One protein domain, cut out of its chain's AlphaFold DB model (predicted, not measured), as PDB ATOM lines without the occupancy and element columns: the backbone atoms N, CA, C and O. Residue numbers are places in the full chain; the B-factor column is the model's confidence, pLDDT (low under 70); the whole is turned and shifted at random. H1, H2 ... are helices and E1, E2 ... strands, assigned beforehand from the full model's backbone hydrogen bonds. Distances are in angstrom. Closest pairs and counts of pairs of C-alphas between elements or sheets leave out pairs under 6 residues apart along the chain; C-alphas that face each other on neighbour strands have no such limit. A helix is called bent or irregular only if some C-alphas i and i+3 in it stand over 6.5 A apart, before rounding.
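Overview. This is residues 162 to 271 of the 545 residues of an uncharacterized protein of Ruminococcus albus 8 (UniProt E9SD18). A long helical hairpin, H5 folding back into the shorter H6, makes one arm of a V, and the shorter helices H1, H2 and H3 follow one another along the other arm. H1 packs on the first part of H5 where the arms come together, H4 sits between the arms, packed on H6 and H2, and H3 is at the far end of the second arm. The 110 printed residues have six named helices and one named strand, in the order H1, H2, H3, H4, E1, H5, H6, and the class is mostly helix. The whole is compact, with a radius of gyration of the C-alphas of 14.7 A and spans of 40 by 35 by 22 A.

Along the chain. H1 is residues 165 to 172, 10.4 A from first to last C-alpha, and begins with C-alpha 165 at (-13.190, -49.548, 62.472). H2 is residues 176 to 186, 15.3 A. H3 is residues 193 to 199, 9.8 A, and H4 is residues 207 to 211, 6.2 A. The strand E1 is residues 219 to 221, 6.2 A. H5, the longest helix, is residues 224 to 248, 36.6 A, and begins with C-alpha 224 at (-20.345, -49.372, 68.175). It is irregular: C-alphas 225 and 228 are 7.5 A apart. H6 is residues 251 to 265, 21.1 A, and ends with C-alpha 265 at (-20.165, -35.937, 60.200).

Arrangement. H5 and H6 form a helical hairpin; they touch, closest at the C-alphas of Glu 245 and Gly 253, 4.3 A, at a shallow tilt of 20 degrees, opposite ways. H1 touches H5, which meets it with residues 226 to 234 alone; the closest C-alphas are those of Gly 165 and Gln 226, 4.3 A, at a steep tilt of 66 degrees, the same way. H4 touches H6, closest at the C-alphas of Asp 208 and Ala 255, 5.0 A. H4 also touches H2, closest at the C-alphas of Ile 176 and Leu 210, 6.0 A. H2 and H3 only just touch, with 3 pairs of C-alphas within 8 A, the closest those of Tyr 180 and Leu 193, 7.2 A; they are about perpendicular, at 74 degrees. H2 and H5 are apart, and so are H3 and H6. E1 pairs with no named strand, but its residues 220 to 221 form a short parallel pairing with residues 267 to 268. In H1, H2, H3, H4 and H6 every O i to N i+4 pair is within hydrogen-bond range; in H5, 19 of 21 are.

Size, cuts and confidence. The two C-alphas farthest apart, those of Ser 188 and Lys 246, are 40.4 A apart. The printed part, residues 162 to 271, has no cut and no long link. The mean pLDDT of the printed part is 95.5, and no printed residue is under 70.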
ATOM      1  N   TYR A 162     -17.501 -54.162  58.800       89.69
ATOM      2  CA  TYR A 162     -16.201 -54.803  58.570       89.69
ATOM      3  C   TYR A 162     -15.544 -55.168  59.907       89.69
ATOM      4  O   TYR A 162     -15.947 -54.690  60.957       89.69
ATOM      5  N   ASN A 163     -14.508 -56.006  59.881       89.56
ATOM      6  CA  ASN A 163     -13.828 -56.516  61.081       89.56
ATOM      7  C   ASN A 163     -12.906 -55.507  61.803       89.56
ATOM      8  O   ASN A 163     -12.168 -55.895  62.704       89.56
ATOM      9  N   SER A 164     -12.879 -54.245  61.373       91.62
ATOM     10  CA  SER A 164     -12.082 -53.170  61.977       91.62
ATOM     11  C   SER A 164     -12.745 -51.823  61.721       91.62
ATOM     12  O   SER A 164     -13.366 -51.630  60.670       91.62
ATOM     13  N   GLY A 165     -12.576 -50.866  62.637       88.94
ATOM     14  CA  GLY A 165     -13.190 -49.548  62.472       88.94
ATOM     15  C   GLY A 165     -12.598 -48.751  61.321       88.94
ATOM     16  O   GLY A 165     -13.332 -48.079  60.600       88.94
ATOM     17  N   SER A 166     -11.297 -48.889  61.068       95.94
ATOM     18  CA  SER A 166     -10.665 -48.326  59.872       95.94
ATOM     19  C   SER A 166     -11.210 -48.938  58.577       95.94
ATOM     20  O   SER A 166     -11.441 -48.206  57.615       95.94
ATOM     21  N   GLY A 167     -11.472 -50.249  58.552       97.44
ATOM     22  CA  GLY A 167     -12.108 -50.925  57.419       97.44
ATOM     23  C   GLY A 167     -13.537 -50.441  57.172       97.44
ATOM     24  O   GLY A 167     -13.876 -50.086  56.042       97.44
ATOM     25  N   SER A 168     -14.349 -50.360  58.228       96.00
ATOM     26  CA  SER A 168     -15.727 -49.864  58.164       96.00
ATOM     27  C   SER A 168     -15.771 -48.406  57.691       96.00
ATOM     28  O   SER A 168     -16.519 -48.079  56.771       96.00
ATOM     29  N   ALA A 169     -14.897 -47.546  58.224       97.50
ATOM     30  CA  ALA A 169     -14.768 -46.152  57.803       97.50
ATOM     31  C   ALA A 169     -14.313 -46.000  56.345       97.50
ATOM     32  O   ALA A 169     -14.881 -45.206  55.600       97.50
ATOM     33  N   ALA A 170     -13.310 -46.770  55.913       97.81
ATOM     34  CA  ALA A 170     -12.835 -46.745  54.531       97.81
ATOM     35  C   ALA A 170     -13.919 -47.206  53.544       97.81
ATOM     36  O   ALA A 170     -14.064 -46.637  52.463       97.81
ATOM     37  N   ALA A 171     -14.709 -48.214  53.918       97.00
ATOM     38  CA  ALA A 171     -15.829 -48.675  53.107       97.00
ATOM     39  C   ALA A 171     -16.939 -47.615  53.000       97.00
ATOM     40  O   ALA A 171     -17.508 -47.436  51.926       97.00
ATOM     41  N   GLN A 172     -17.209 -46.889  54.088       97.88
ATOM     42  CA  GLN A 172     -18.160 -45.772  54.120       97.88
ATOM     43  C   GLN A 172     -17.682 -44.541  53.325       97.88
ATOM     44  O   GLN A 172     -18.507 -43.802  52.791       97.88
ATOM     45  N   ALA A 173     -16.367 -44.342  53.205       97.88
ATOM     46  CA  ALA A 173     -15.748 -43.236  52.468       97.88
ATOM     47  C   ALA A 173     -15.365 -43.588  51.014       97.88
ATOM     48  O   ALA A 173     -14.596 -42.854  50.400       97.88
ATOM     49  N   THR A 174     -15.827 -44.727  50.477       97.56
ATOM     50  CA  THR A 174     -15.447 -45.178  49.125       97.56
ATOM     51  C   THR A 174     -15.901 -44.174  48.064       97.56
ATOM     52  O   THR A 174     -17.090 -43.871  47.987       97.56
ATOM     53  N   ASP A 175     -14.976 -43.745  47.204       97.50
ATOM     54  CA  ASP A 175     -15.260 -42.862  46.065       97.50
ATOM     55  C   ASP A 175     -15.538 -43.641  44.753       97.50
ATOM     56  O   ASP A 175     -15.316 -44.856  44.648       97.50
ATOM     57  N   ILE A 176     -16.056 -42.958  43.722       97.12
ATOM     58  CA  ILE A 176     -16.406 -43.606  42.442       97.12
ATOM     59  C   ILE A 176     -15.178 -44.165  41.701       97.12
ATOM     60  O   ILE A 176     -15.296 -45.141  40.951       97.12
ATOM     61  N   LEU A 177     -13.991 -43.589  41.913       96.94
ATOM     62  CA  LEU A 177     -12.748 -44.049  41.290       96.94
ATOM     63  C   LEU A 177     -12.263 -45.353  41.933       96.94
ATOM     64  O   LEU A 177     -11.826 -46.271  41.228       96.94
ATOM     65  N   GLU A 178     -12.370 -45.461  43.255       96.44
ATOM     66  CA  GLU A 178     -12.124 -46.690  44.005       96.44
ATOM     67  C   GLU A 178     -13.112 -47.786  43.592       96.44
ATOM     68  O   GLU A 178     -12.701 -48.925  43.340       96.44
ATOM     69  N   GLU A 179     -14.394 -47.449  43.440       95.19
ATOM     70  CA  GLU A 179     -15.413 -48.400  42.994       95.19
ATOM     71  C   GLU A 179     -15.186 -48.858  41.546       95.19
ATOM     72  O   GLU A 179     -15.269 -50.056  41.253       95.19
ATOM     73  N   TYR A 180     -14.774 -47.956  40.649       96.44
ATOM     74  CA  TYR A 180     -14.322 -48.331  39.309       96.44
ATOM     75  C   TYR A 180     -13.118 -49.283  39.357       96.44
ATOM     76  O   TYR A 180     -13.074 -50.263  38.609       96.44
ATOM     77  N   GLY A 181     -12.162 -49.060  40.264       96.12
ATOM     78  CA  GLY A 181     -11.041 -49.977  40.496       96.12
ATOM     79  C   GLY A 181     -11.502 -51.390  40.882       96.12
ATOM     80  O   GLY A 181     -11.014 -52.386  40.328       96.12
ATOM     81  N   LYS A 182     -12.503 -51.495  41.767       93.38
ATOM     82  CA  LYS A 182     -13.119 -52.779  42.151       93.38
ATOM     83  C   LYS A 182     -13.870 -53.418  40.982       93.38
ATOM     84  O   LYS A 182     -13.675 -54.604  40.720       93.38
ATOM     85  N   TYR A 183     -14.673 -52.652  40.247       93.75
ATOM     86  CA  TYR A 183     -15.366 -53.119  39.042       93.75
ATOM     87  C   TYR A 183     -14.377 -53.671  38.007       93.75
ATOM     88  O   TYR A 183     -14.547 -54.784  37.503       93.75
ATOM     89  N   LYS A 184     -13.301 -52.928  37.737       95.62
ATOM     90  CA  LYS A 184     -12.285 -53.281  36.745       95.62
ATOM     91  C   LYS A 184     -11.560 -54.579  37.088       95.62
ATOM     92  O   LYS A 184     -11.290 -55.364  36.188       95.62
ATOM     93  N   SER A 185     -11.266 -54.817  38.367       93.69
ATOM     94  CA  SER A 185     -10.593 -56.053  38.802       93.69
ATOM     95  C   SER A 185     -11.480 -57.300  38.720       93.69
ATOM     96  O   SER A 185     -10.964 -58.403  38.571       93.69
ATOM     97  N   LYS A 186     -12.809 -57.135  38.785       91.69
ATOM     98  CA  LYS A 186     -13.788 -58.234  38.715       91.69
ATOM     99  C   LYS A 186     -14.329 -58.484  37.304       91.69
ATOM    100  O   LYS A 186     -14.872 -59.554  37.041       91.69
ATOM    101  N   SER A 187     -14.222 -57.507  36.405       91.50
ATOM    102  CA  SER A 187     -14.753 -57.610  35.046       91.50
ATOM    103  C   SER A 187     -13.753 -58.269  34.096       91.50
ATOM    104  O   SER A 187     -12.603 -57.850  33.994       91.50
ATOM    105  N   SER A 188     -14.207 -59.259  33.325       91.94
ATOM    106  CA  SER A 188     -13.414 -59.858  32.241       91.94
ATOM    107  C   SER A 188     -13.278 -58.940  31.020       91.94
ATOM    108  O   SER A 188     -12.390 -59.143  30.192       91.94
ATOM    109  N   LYS A 189     -14.155 -57.932  30.901       94.31
ATOM    110  CA  LYS A 189     -14.162 -56.908  29.847       94.31
ATOM    111  C   LYS A 189     -14.635 -55.570  30.437       94.31
ATOM    112  O   LYS A 189     -15.804 -55.215  30.275       94.31
ATOM    113  N   PRO A 190     -13.784 -54.860  31.197       93.06
ATOM    114  CA  PRO A 190     -14.169 -53.591  31.802       93.06
ATOM    115  C   PRO A 190     -14.346 -52.509  30.734       93.06
ATOM    116  O   PRO A 190     -13.514 -52.388  29.835       93.06
ATOM    117  N   ILE A 191     -15.413 -51.714  30.858       96.12
ATOM    118  CA  ILE A 191     -15.555 -50.450  30.118       96.12
ATOM    119  C   ILE A 191     -14.478 -49.448  30.558       96.12
ATOM    120  O   ILE A 191     -13.853 -49.627  31.608       96.12
ATOM    121  N   SER A 192     -14.245 -48.408  29.758       96.88
ATOM    122  CA  SER A 192     -13.302 -47.335  30.109       96.88
ATOM    123  C   SER A 192     -13.767 -46.535  31.336       96.88
ATOM    124  O   SER A 192     -14.937 -46.584  31.714       96.88
ATOM    125  N   LEU A 193     -12.851 -45.779  31.963       96.06
ATOM    126  CA  LEU A 193     -13.211 -44.907  33.089       96.06
ATOM    127  C   LEU A 193     -14.245 -43.866  32.647       96.06
ATOM    128  O   LEU A 193     -15.240 -43.686  33.333       96.06
ATOM    129  N   ASP A 194     -14.061 -43.257  31.476       96.69
ATOM    130  CA  ASP A 194     -14.986 -42.247  30.953       96.69
ATOM    131  C   ASP A 194     -16.385 -42.831  30.711       96.69
ATOM    132  O   ASP A 194     -17.388 -42.232  31.092       96.69
ATOM    133  N   GLU A 195     -16.482 -44.035  30.139       96.88
ATOM    134  CA  GLU A 195     -17.765 -44.741  29.991       96.88
ATOM    135  C   GLU A 195     -18.394 -45.083  31.350       96.88
ATOM    136  O   GLU A 195     -19.614 -45.000  31.504       96.88
ATOM    137  N   TYR A 196     -17.578 -45.448  32.344       96.31
ATOM    138  CA  TYR A 196     -18.048 -45.741  33.696       96.31
ATOM    139  C   TYR A 196     -18.582 -44.491  34.400       96.31
ATOM    140  O   TYR A 196     -19.671 -44.536  34.963       96.31
ATOM    141  N   LEU A 197     -17.864 -43.369  34.333       97.12
ATOM    142  CA  LEU A 197     -18.301 -42.095  34.906       97.12
ATOM    143  C   LEU A 197     -19.588 -41.597  34.230       97.12
ATOM    144  O   LEU A 197     -20.550 -41.257  34.919       97.12
ATOM    145  N   ASN A 198     -19.664 -41.684  32.896       95.94
ATOM    146  CA  ASN A 198     -20.869 -41.343  32.134       95.94
ATOM    147  C   ASN A 198     -22.084 -42.188  32.544       95.94
ATOM    148  O   ASN A 198     -23.190 -41.661  32.640       95.94
ATOM    149  N   LYS A 199     -21.897 -43.484  32.839       94.81
ATOM    150  CA  LYS A 199     -22.976 -44.366  33.321       94.81
ATOM    151  C   LYS A 199     -23.625 -43.853  34.613       94.81
ATOM    152  O   LYS A 199     -24.816 -44.082  34.814       94.81
ATOM    153  N   TYR A 200     -22.861 -43.180  35.471       93.50
ATOM    154  CA  TYR A 200     -23.338 -42.629  36.742       93.50
ATOM    155  C   TYR A 200     -23.500 -41.105  36.715       93.50
ATOM    156  O   TYR A 200     -23.688 -40.496  37.760       93.50
ATOM    157  N   ASN A 201     -23.477 -40.495  35.523       95.12
ATOM    158  CA  ASN A 201     -23.604 -39.050  35.317       95.12
ATOM    159  C   ASN A 201     -22.551 -38.210  36.066       95.12
ATOM    160  O   ASN A 201     -22.821 -37.068  36.433       95.12
ATOM    161  N   VAL A 202     -21.350 -38.756  36.267       95.81
ATOM    162  CA  VAL A 202     -20.220 -38.042  36.874       95.81
ATOM    163  C   VAL A 202     -19.318 -37.504  35.771       95.81
ATOM    164  O   VAL A 202     -18.998 -38.214  34.817       95.81
ATOM    165  N   LYS A 203     -18.899 -36.242  35.884       95.12
ATOM    166  CA  LYS A 203     -17.963 -35.632  34.934       95.12
ATOM    167  C   LYS A 203     -16.526 -35.828  35.404       95.12
ATOM    168  O   LYS A 203     -16.231 -35.714  36.587       95.12
ATOM    169  N   SER A 204     -15.618 -36.089  34.470       93.12
ATOM    170  CA  SER A 204     -14.202 -36.343  34.768       93.12
ATOM    171  C   SER A 204     -13.430 -35.116  35.272       93.12
ATOM    172  O   SER A 204     -12.320 -35.266  35.778       93.12
ATOM    173  N   ASP A 205     -13.963 -33.910  35.080       93.38
ATOM    174  CA  ASP A 205     -13.385 -32.641  35.532       93.38
ATOM    175  C   ASP A 205     -14.012 -32.113  36.836       93.38
ATOM    176  O   ASP A 205     -13.516 -31.136  37.397       93.38
ATOM    177  N   ASP A 206     -15.051 -32.779  37.347       96.31
ATOM    178  CA  ASP A 206     -15.712 -32.452  38.609       96.31
ATOM    179  C   ASP A 206     -15.046 -33.211  39.765       96.31
ATOM    180  O   ASP A 206     -15.368 -34.361  40.062       96.31
ATOM    181  N   LEU A 207     -14.045 -32.582  40.389       95.81
ATOM    182  CA  LEU A 207     -13.269 -33.208  41.463       95.81
ATOM    183  C   LEU A 207     -14.114 -33.534  42.696       95.81
ATOM    184  O   LEU A 207     -13.832 -34.539  43.350       95.81
ATOM    185  N   ASP A 208     -15.123 -32.717  42.994       95.44
ATOM    186  CA  ASP A 208     -15.988 -32.919  44.153       95.44
ATOM    187  C   ASP A 208     -16.830 -34.183  43.928       95.44
ATOM    188  O   ASP A 208     -16.787 -35.102  44.742       95.44
ATOM    189  N   ALA A 209     -17.457 -34.325  42.754       95.62
ATOM    190  CA  ALA A 209     -18.217 -35.529  42.401       95.62
ATOM    191  C   ALA A 209     -17.350 -36.800  42.271       95.62
ATOM    192  O   ALA A 209     -17.829 -37.911  42.500       95.62
ATOM    193  N   LEU A 210     -16.076 -36.668  41.887       97.38
ATOM    194  CA  LEU A 210     -15.156 -37.805  41.775       97.38
ATOM    195  C   LEU A 210     -14.687 -38.353  43.125       97.38
ATOM    196  O   LEU A 210     -14.339 -39.534  43.198       97.38
ATOM    197  N   TYR A 211     -14.611 -37.503  44.150       97.38
ATOM    198  CA  TYR A 211     -14.097 -37.870  45.472       97.38
ATOM    199  C   TYR A 211     -15.160 -37.929  46.563       97.38
ATOM    200  O   TYR A 211     -14.870 -38.491  47.619       97.38
ATOM    201  N   ALA A 212     -16.366 -37.415  46.312       97.19
ATOM    202  CA  ALA A 212     -17.521 -37.660  47.159       97.19
ATOM    203  C   ALA A 212     -17.692 -39.167  47.396       97.19
ATOM    204  O   ALA A 212     -17.493 -39.995  46.496       97.19
ATOM    205  N   SER A 213     -18.061 -39.522  48.629       97.81
ATOM    206  CA  SER A 213     -18.433 -40.900  48.928       97.81
ATOM    207  C   SER A 213     -19.594 -41.300  48.023       97.81
ATOM    208  O   SER A 213     -20.553 -40.548  47.865       97.81
ATOM    209  N   ILE A 214     -19.574 -42.520  47.483       97.00
ATOM    210  CA  ILE A 214     -20.711 -43.050  46.716       97.00
ATOM    211  C   ILE A 214     -22.000 -43.125  47.545       97.00
ATOM    212  O   ILE A 214     -23.070 -43.351  46.991       97.00
ATOM    213  N   TYR A 215     -21.902 -42.967  48.863       97.38
ATOM    214  CA  TYR A 215     -23.037 -42.952  49.764       97.38
ATOM    215  C   TYR A 215     -23.410 -41.527  50.232       97.38
ATOM    216  O   TYR A 215     -24.226 -41.410  51.145       97.38
ATOM    217  N   GLU A 216     -22.793 -40.455  49.714       96.31
ATOM    218  CA  GLU A 216     -22.965 -39.049  50.150       96.31
ATOM    219  C   GLU A 216     -24.409 -38.709  50.571       96.31
ATOM    220  O   GLU A 216     -25.376 -39.054  49.889       96.31
ATOM    221  N   GLY A 217     -24.552 -38.085  51.745       94.94
ATOM    222  CA  GLY A 217     -25.847 -37.688  52.307       94.94
ATOM    223  C   GLY A 217     -26.622 -38.788  53.045       94.94
ATOM    224  O   GLY A 217     -27.660 -38.493  53.632       94.94
ATOM    225  N   GLN A 218     -26.148 -40.038  53.054       97.69
ATOM    226  CA  GLN A 218     -26.724 -41.100  53.893       97.69
ATOM    227  C   GLN A 218     -26.062 -41.144  55.278       97.69
ATOM    228  O   GLN A 218     -24.860 -40.916  55.421       97.69
ATOM    229  N   THR A 219     -26.823 -41.546  56.294       97.69
ATOM    230  CA  THR A 219     -26.296 -41.899  57.615       97.69
ATOM    231  C   THR A 219     -25.343 -43.096  57.501       97.69
ATOM    232  O   THR A 219     -25.678 -44.121  56.908       97.69
ATOM    233  N   ARG A 220     -24.144 -42.994  58.086       97.50
ATOM    234  CA  ARG A 220     -23.072 -43.997  57.993       97.50
ATOM    235  C   ARG A 220     -23.039 -44.854  59.249       97.50
ATOM    236  O   ARG A 220     -22.356 -44.516  60.213       97.50
ATOM    237  N   ILE A 221     -23.763 -45.967  59.249       97.88
ATOM    238  CA  ILE A 221     -23.817 -46.858  60.410       97.88
ATOM    239  C   ILE A 221     -22.652 -47.853  60.383       97.88
ATOM    240  O   ILE A 221     -22.384 -48.509  59.368       97.88
ATOM    241  N   ILE A 222     -21.960 -47.953  61.516       97.25
ATOM    242  CA  ILE A 222     -20.866 -48.896  61.775       97.25
ATOM    243  C   ILE A 222     -21.021 -49.530  63.171       97.25
ATOM    244  O   ILE A 222     -21.762 -48.990  63.998       97.25
ATOM    245  N   PRO A 223     -20.304 -50.630  63.472       91.81
ATOM    246  CA  PRO A 223     -20.301 -51.218  64.808       91.81
ATOM    247  C   PRO A 223     -19.897 -50.230  65.910       91.81
ATOM    248  O   PRO A 223     -18.989 -49.409  65.736       91.81
ATOM    249  N   SER A 224     -20.549 -50.318  67.068       87.12
ATOM    250  CA  SER A 224     -20.345 -49.372  68.175       87.12
ATOM    251  C   SER A 224     -18.946 -49.451  68.794       87.12
ATOM    252  O   SER A 224     -18.340 -48.421  69.095       87.12
ATOM    253  N   ASP A 225     -18.391 -50.656  68.903       80.38
ATOM    254  CA  ASP A 225     -17.035 -50.950  69.376       80.38
ATOM    255  C   ASP A 225     -15.940 -50.405  68.441       80.38
ATOM    256  O   ASP A 225     -14.804 -50.176  68.859       80.38
ATOM    257  N   GLN A 226     -16.296 -50.113  67.190       89.69
ATOM    258  CA  GLN A 226     -15.384 -49.632  66.156       89.69
ATOM    259  C   GLN A 226     -15.372 -48.111  65.984       89.69
ATOM    260  O   GLN A 226     -14.484 -47.573  65.312       89.69
ATOM    261  N   TYR A 227     -16.320 -47.398  66.598       89.06
ATOM    262  CA  TYR A 227     -16.544 -45.972  66.354       89.06
ATOM    263  C   TYR A 227     -15.288 -45.116  66.568       89.06
ATOM    264  O   TYR A 227     -14.903 -44.322  65.711       89.06
ATOM    265  N   ASN A 228     -14.579 -45.329  67.677       91.00
ATOM    266  CA  ASN A 228     -13.383 -44.548  67.998       91.00
ATOM    267  C   ASN A 228     -12.226 -44.785  67.014       91.00
ATOM    268  O   ASN A 228     -11.468 -43.861  66.716       91.00
ATOM    269  N   GLU A 229     -12.059 -46.014  66.522       93.88
ATOM    270  CA  GLU A 229     -11.042 -46.328  65.515       93.88
ATOM    271  C   GLU A 229     -11.408 -45.701  64.162       93.88
ATOM    272  O   GLU A 229     -10.559 -45.077  63.523       93.88
ATOM    273  N   ALA A 230     -12.682 -45.791  63.769       94.75
ATOM    274  CA  ALA A 230     -13.213 -45.179  62.555       94.75
ATOM    275  C   ALA A 230     -13.017 -43.653  62.542       94.75
ATOM    276  O   ALA A 230     -12.475 -43.101  61.582       94.75
ATOM    277  N   VAL A 231     -13.355 -42.972  63.643       95.19
ATOM    278  CA  VAL A 231     -13.147 -41.522  63.808       95.19
ATOM    279  C   VAL A 231     -11.666 -41.156  63.699       95.19
ATOM    280  O   VAL A 231     -11.317 -40.181  63.031       95.19
ATOM    281  N   LYS A 232     -10.764 -41.929  64.321       96.94
ATOM    282  CA  LYS A 232      -9.310 -41.703  64.208       96.94
ATOM    283  C   LYS A 232      -8.824 -41.866  62.770       96.94
ATOM    284  O   LYS A 232      -8.025 -41.052  62.305       96.94
ATOM    285  N   TYR A 233      -9.310 -42.889  62.071       98.25
ATOM    286  CA  TYR A 233      -8.983 -43.132  60.670       98.25
ATOM    287  C   TYR A 233      -9.417 -41.960  59.778       98.25
ATOM    288  O   TYR A 233      -8.585 -41.403  59.058       98.25
ATOM    289  N   LEU A 234     -10.684 -41.538  59.868       98.19
ATOM    290  CA  LEU A 234     -11.231 -40.449  59.051       98.19
ATOM    291  C   LEU A 234     -10.525 -39.120  59.336       98.19
ATOM    292  O   LEU A 234     -10.094 -38.452  58.400       98.19
ATOM    293  N   ASN A 235     -10.286 -38.786  60.609       98.31
ATOM    294  CA  ASN A 235      -9.530 -37.584  60.977       98.31
ATOM    295  C   ASN A 235      -8.094 -37.604  60.436       98.31
ATOM    296  O   ASN A 235      -7.590 -36.590  59.954       98.31
ATOM    297  N   SER A 236      -7.418 -38.755  60.490       98.25
ATOM    298  CA  SER A 236      -6.075 -38.896  59.921       98.25
ATOM    299  C   SER A 236      -6.075 -38.634  58.411       98.25
ATOM    300  O   SER A 236      -5.210 -37.908  57.913       98.25
ATOM    301  N   LYS A 237      -7.068 -39.160  57.683       98.25
ATOM    302  CA  LYS A 237      -7.228 -38.921  56.242       98.25
ATOM    303  C   LYS A 237      -7.568 -37.468  55.930       98.25
ATOM    304  O   LYS A 237      -6.880 -36.869  55.104       98.25
ATOM    305  N   TYR A 238      -8.541 -36.890  56.633       97.81
ATOM    306  CA  TYR A 238      -8.901 -35.476  56.537       97.81
ATOM    307  C   TYR A 238      -7.673 -34.569  56.697       97.81
ATOM    308  O   TYR A 238      -7.384 -33.751  55.822       97.81
ATOM    309  N   ASN A 239      -6.890 -34.769  57.761       97.94
ATOM    310  CA  ASN A 239      -5.694 -33.970  58.033       97.94
ATOM    311  C   ASN A 239      -4.625 -34.146  56.949       97.94
ATOM    312  O   ASN A 239      -4.051 -33.160  56.493       97.94
ATOM    313  N   THR A 240      -4.408 -35.381  56.488       98.19
ATOM    314  CA  THR A 240      -3.447 -35.683  55.415       98.19
ATOM    315  C   THR A 240      -3.793 -34.932  54.128       98.19
ATOM    316  O   THR A 240      -2.918 -34.336  53.501       98.19
ATOM    317  N   PHE A 241      -5.067 -34.933  53.724       97.81
ATOM    318  CA  PHE A 241      -5.494 -34.266  52.491       97.81
ATOM    319  C   PHE A 241      -5.604 -32.746  52.639       97.81
ATOM    320  O   PHE A 241      -5.274 -32.031  51.694       97.81
ATOM    321  N   THR A 242      -5.924 -32.253  53.837       97.25
ATOM    322  CA  THR A 242      -5.855 -30.824  54.174       97.25
ATOM    323  C   THR A 242      -4.418 -30.302  54.097       97.25
ATOM    324  O   THR A 242      -4.162 -29.219  53.575       97.25
ATOM    325  N   GLU A 243      -3.444 -31.055  54.611       97.31
ATOM    326  CA  GLU A 243      -2.029 -30.687  54.511       97.31
ATOM    327  C   GLU A 243      -1.533 -30.750  53.061       97.31
ATOM    328  O   GLU A 243      -0.837 -29.844  52.599       97.31
ATOM    329  N   TYR A 244      -1.944 -31.773  52.310       96.06
ATOM    330  CA  TYR A 244      -1.652 -31.869  50.883       96.06
ATOM    331  C   TYR A 244      -2.210 -30.674  50.096       96.06
ATOM    332  O   TYR A 244      -1.484 -30.098  49.284       96.06
ATOM    333  N   GLU A 245      -3.455 -30.263  50.349       96.19
ATOM    334  CA  GLU A 245      -4.054 -29.062  49.756       96.19
ATOM    335  C   GLU A 245      -3.223 -27.816  50.079       96.19
ATOM    336  O   GLU A 245      -2.797 -27.116  49.161       96.19
ATOM    337  N   LYS A 246      -2.908 -27.580  51.360       95.88
ATOM    338  CA  LYS A 246      -2.106 -26.424  51.803       95.88
ATOM    339  C   LYS A 246      -0.741 -26.359  51.121       95.88
ATOM    340  O   LYS A 246      -0.298 -25.278  50.743       95.88
ATOM    341  N   ASN A 247      -0.087 -27.506  50.955       95.94
ATOM    342  CA  ASN A 247       1.261 -27.578  50.395       95.94
ATOM    343  C   ASN A 247       1.293 -27.485  48.864       95.94
ATOM    344  O   ASN A 247       2.323 -27.117  48.303       95.94
ATOM    345  N   THR A 248       0.205 -27.842  48.176       95.19
ATOM    346  CA  THR A 248       0.196 -27.961  46.706       95.19
ATOM    347  C   THR A 248      -0.768 -27.013  45.998       95.19
ATOM    348  O   THR A 248      -0.659 -26.847  44.785       95.19
ATOM    349  N   GLY A 249      -1.724 -26.415  46.713       90.06
ATOM    350  CA  GLY A 249      -2.858 -25.700  46.121       90.06
ATOM    351  C   GLY A 249      -3.779 -26.603  45.289       90.06
ATOM    352  O   GLY A 249      -4.506 -26.114  44.428       90.06
ATOM    353  N   SER A 250      -3.710 -27.925  45.476       91.44
ATOM    354  CA  SER A 250      -4.419 -28.899  44.644       91.44
ATOM    355  C   SER A 250      -5.893 -29.011  45.025       91.44
ATOM    356  O   SER A 250      -6.215 -29.425  46.138       91.44
ATOM    357  N   GLY A 251      -6.791 -28.771  44.060       92.12
ATOM    358  CA  GLY A 251      -8.234 -29.000  44.226       92.12
ATOM    359  C   GLY A 251      -8.586 -30.447  44.596       92.12
ATOM    360  O   GLY A 251      -9.571 -30.687  45.281       92.12
ATOM    361  N   ARG A 252      -7.729 -31.420  44.247       93.88
ATOM    362  CA  ARG A 252      -7.874 -32.816  44.695       93.88
ATOM    363  C   ARG A 252      -7.699 -32.963  46.207       93.88
ATOM    364  O   ARG A 252      -8.324 -33.836  46.801       93.88
ATOM    365  N   GLY A 253      -6.802 -32.178  46.807       96.06
ATOM    366  CA  GLY A 253      -6.606 -32.170  48.255       96.06
ATOM    367  C   GLY A 253      -7.874 -31.732  48.968       96.06
ATOM    368  O   GLY A 253      -8.366 -32.475  49.811       96.06
ATOM    369  N   LYS A 254      -8.434 -30.602  48.518       96.38
ATOM    370  CA  LYS A 254      -9.690 -30.036  49.012       96.38
ATOM    371  C   LYS A 254     -10.863 -31.015  48.898       96.38
ATOM    372  O   LYS A 254     -11.475 -31.356  49.900       96.38
ATOM    373  N   ALA A 255     -11.123 -31.537  47.698       97.12
ATOM    374  CA  ALA A 255     -12.248 -32.444  47.466       97.12
ATOM    375  C   ALA A 255     -12.165 -33.714  48.337       97.12
ATOM    376  O   ALA A 255     -13.161 -34.181  48.885       97.12
ATOM    377  N   ARG A 256     -10.957 -34.267  48.533       97.25
ATOM    378  CA  ARG A 256     -10.765 -35.446  49.390       97.25
ATOM    379  C   ARG A 256     -10.915 -35.142  50.873       97.25
ATOM    380  O   ARG A 256     -11.481 -35.968  51.583       97.25
ATOM    381  N   SER A 257     -10.381 -34.025  51.368       97.56
ATOM    382  CA  SER A 257     -10.575 -33.661  52.774       97.56
ATOM    383  C   SER A 257     -12.057 -33.416  53.061       97.56
ATOM    384  O   SER A 257     -12.564 -33.967  54.033       97.56
ATOM    385  N   GLU A 258     -12.769 -32.705  52.186       97.75
ATOM    386  CA  GLU A 258     -14.213 -32.465  52.309       97.75
ATOM    387  C   GLU A 258     -15.023 -33.774  52.308       97.75
ATOM    388  O   GLU A 258     -15.867 -33.959  53.182       97.75
ATOM    389  N   ALA A 259     -14.700 -34.739  51.440       97.88
ATOM    390  CA  ALA A 259     -15.363 -36.047  51.437       97.88
ATOM    391  C   ALA A 259     -15.153 -36.848  52.741       97.88
ATOM    392  O   ALA A 259     -16.086 -37.467  53.259       97.88
ATOM    393  N   TYR A 260     -13.942 -36.826  53.317       98.38
ATOM    394  CA  TYR A 260     -13.698 -37.468  54.617       98.38
ATOM    395  C   TYR A 260     -14.394 -36.743  55.771       98.38
ATOM    396  O   TYR A 260     -14.802 -37.408  56.724       98.38
ATOM    397  N   ALA A 261     -14.528 -35.415  55.696       98.12
ATOM    398  CA  ALA A 261     -15.288 -34.636  56.669       98.12
ATOM    399  C   ALA A 261     -16.785 -34.981  56.606       98.12
ATOM    400  O   ALA A 261     -17.365 -35.294  57.640       98.12
ATOM    401  N   GLU A 262     -17.377 -35.057  55.408       98.25
ATOM    402  CA  GLU A 262     -18.774 -35.488  55.219       98.25
ATOM    403  C   GLU A 262     -19.020 -36.885  55.797       98.25
ATOM    404  O   GLU A 262     -19.975 -37.101  56.545       98.25
ATOM    405  N   THR A 263     -18.119 -37.831  55.512       98.25
ATOM    406  CA  THR A 263     -18.260 -39.198  56.030       98.25
ATOM    407  C   THR A 263     -18.153 -39.232  57.555       98.25
ATOM    408  O   THR A 263     -18.836 -40.033  58.194       98.25
ATOM    409  N   LEU A 264     -17.304 -38.383  58.146       96.75
ATOM    410  CA  LEU A 264     -17.153 -38.265  59.595       96.75
ATOM    411  C   LEU A 264     -18.409 -37.677  60.248       96.75
ATOM    412  O   LEU A 264     -18.870 -38.222  61.251       96.75
ATOM    413  N   ASP A 265     -18.974 -36.615  59.675       97.50
ATOM    414  CA  ASP A 265     -20.165 -35.937  60.200       97.50
ATOM    415  C   ASP A 265     -21.398 -36.855  60.189       97.50
ATOM    416  O   ASP A 265     -22.208 -36.853  61.126       97.50
ATOM    417  N   ASN A 266     -21.491 -37.709  59.166       97.31
ATOM    418  CA  ASN A 266     -22.570 -38.680  59.010       97.31
ATOM    419  C   ASN A 266     -22.312 -40.025  59.714       97.31
ATOM    420  O   ASN A 266     -23.191 -40.891  59.694       97.31
ATOM    421  N   LEU A 267     -21.158 -40.217  60.369       97.38
ATOM    422  CA  LEU A 267     -20.822 -41.441  61.106       97.38
ATOM    423  C   LEU A 267     -21.669 -41.604  62.368       97.38
ATOM    424  O   LEU A 267     -21.651 -40.760  63.264       97.38
ATOM    425  N   LYS A 268     -22.388 -42.726  62.457       97.00
ATOM    426  CA  LYS A 268     -23.259 -43.096  63.582       97.00
ATOM    427  C   LYS A 268     -23.113 -44.583  63.913       97.00
ATOM    428  O   LYS A 268     -22.551 -45.367  63.153       97.00
ATOM    429  N   THR A 269     -23.645 -44.977  65.063       92.06
ATOM    430  CA  THR A 269     -23.684 -46.378  65.529       92.06
ATOM    431  C   THR A 269     -25.101 -46.950  65.577       92.06
ATOM    432  O   THR A 269     -25.286 -48.129  65.868       92.06
ATOM    433  N   LYS A 270     -26.105 -46.109  65.312       93.50
ATOM    434  CA  LYS A 270     -27.529 -46.437  65.306       93.50
ATOM    435  C   LYS A 270     -28.302 -45.440  64.444       93.50
ATOM    436  O   LYS A 270     -27.794 -44.354  64.159       93.50
ATOM    437  N   LEU A 271     -29.527 -45.804  64.074       93.12
ATOM    438  CA  LEU A 271     -30.523 -44.848  63.593       93.12
ATOM    439  C   LEU A 271     -31.105 -44.078  64.772       93.12
ATOM    440  O   LEU A 271     -31.359 -44.661  65.826       93.12
TER     441      LEU A 271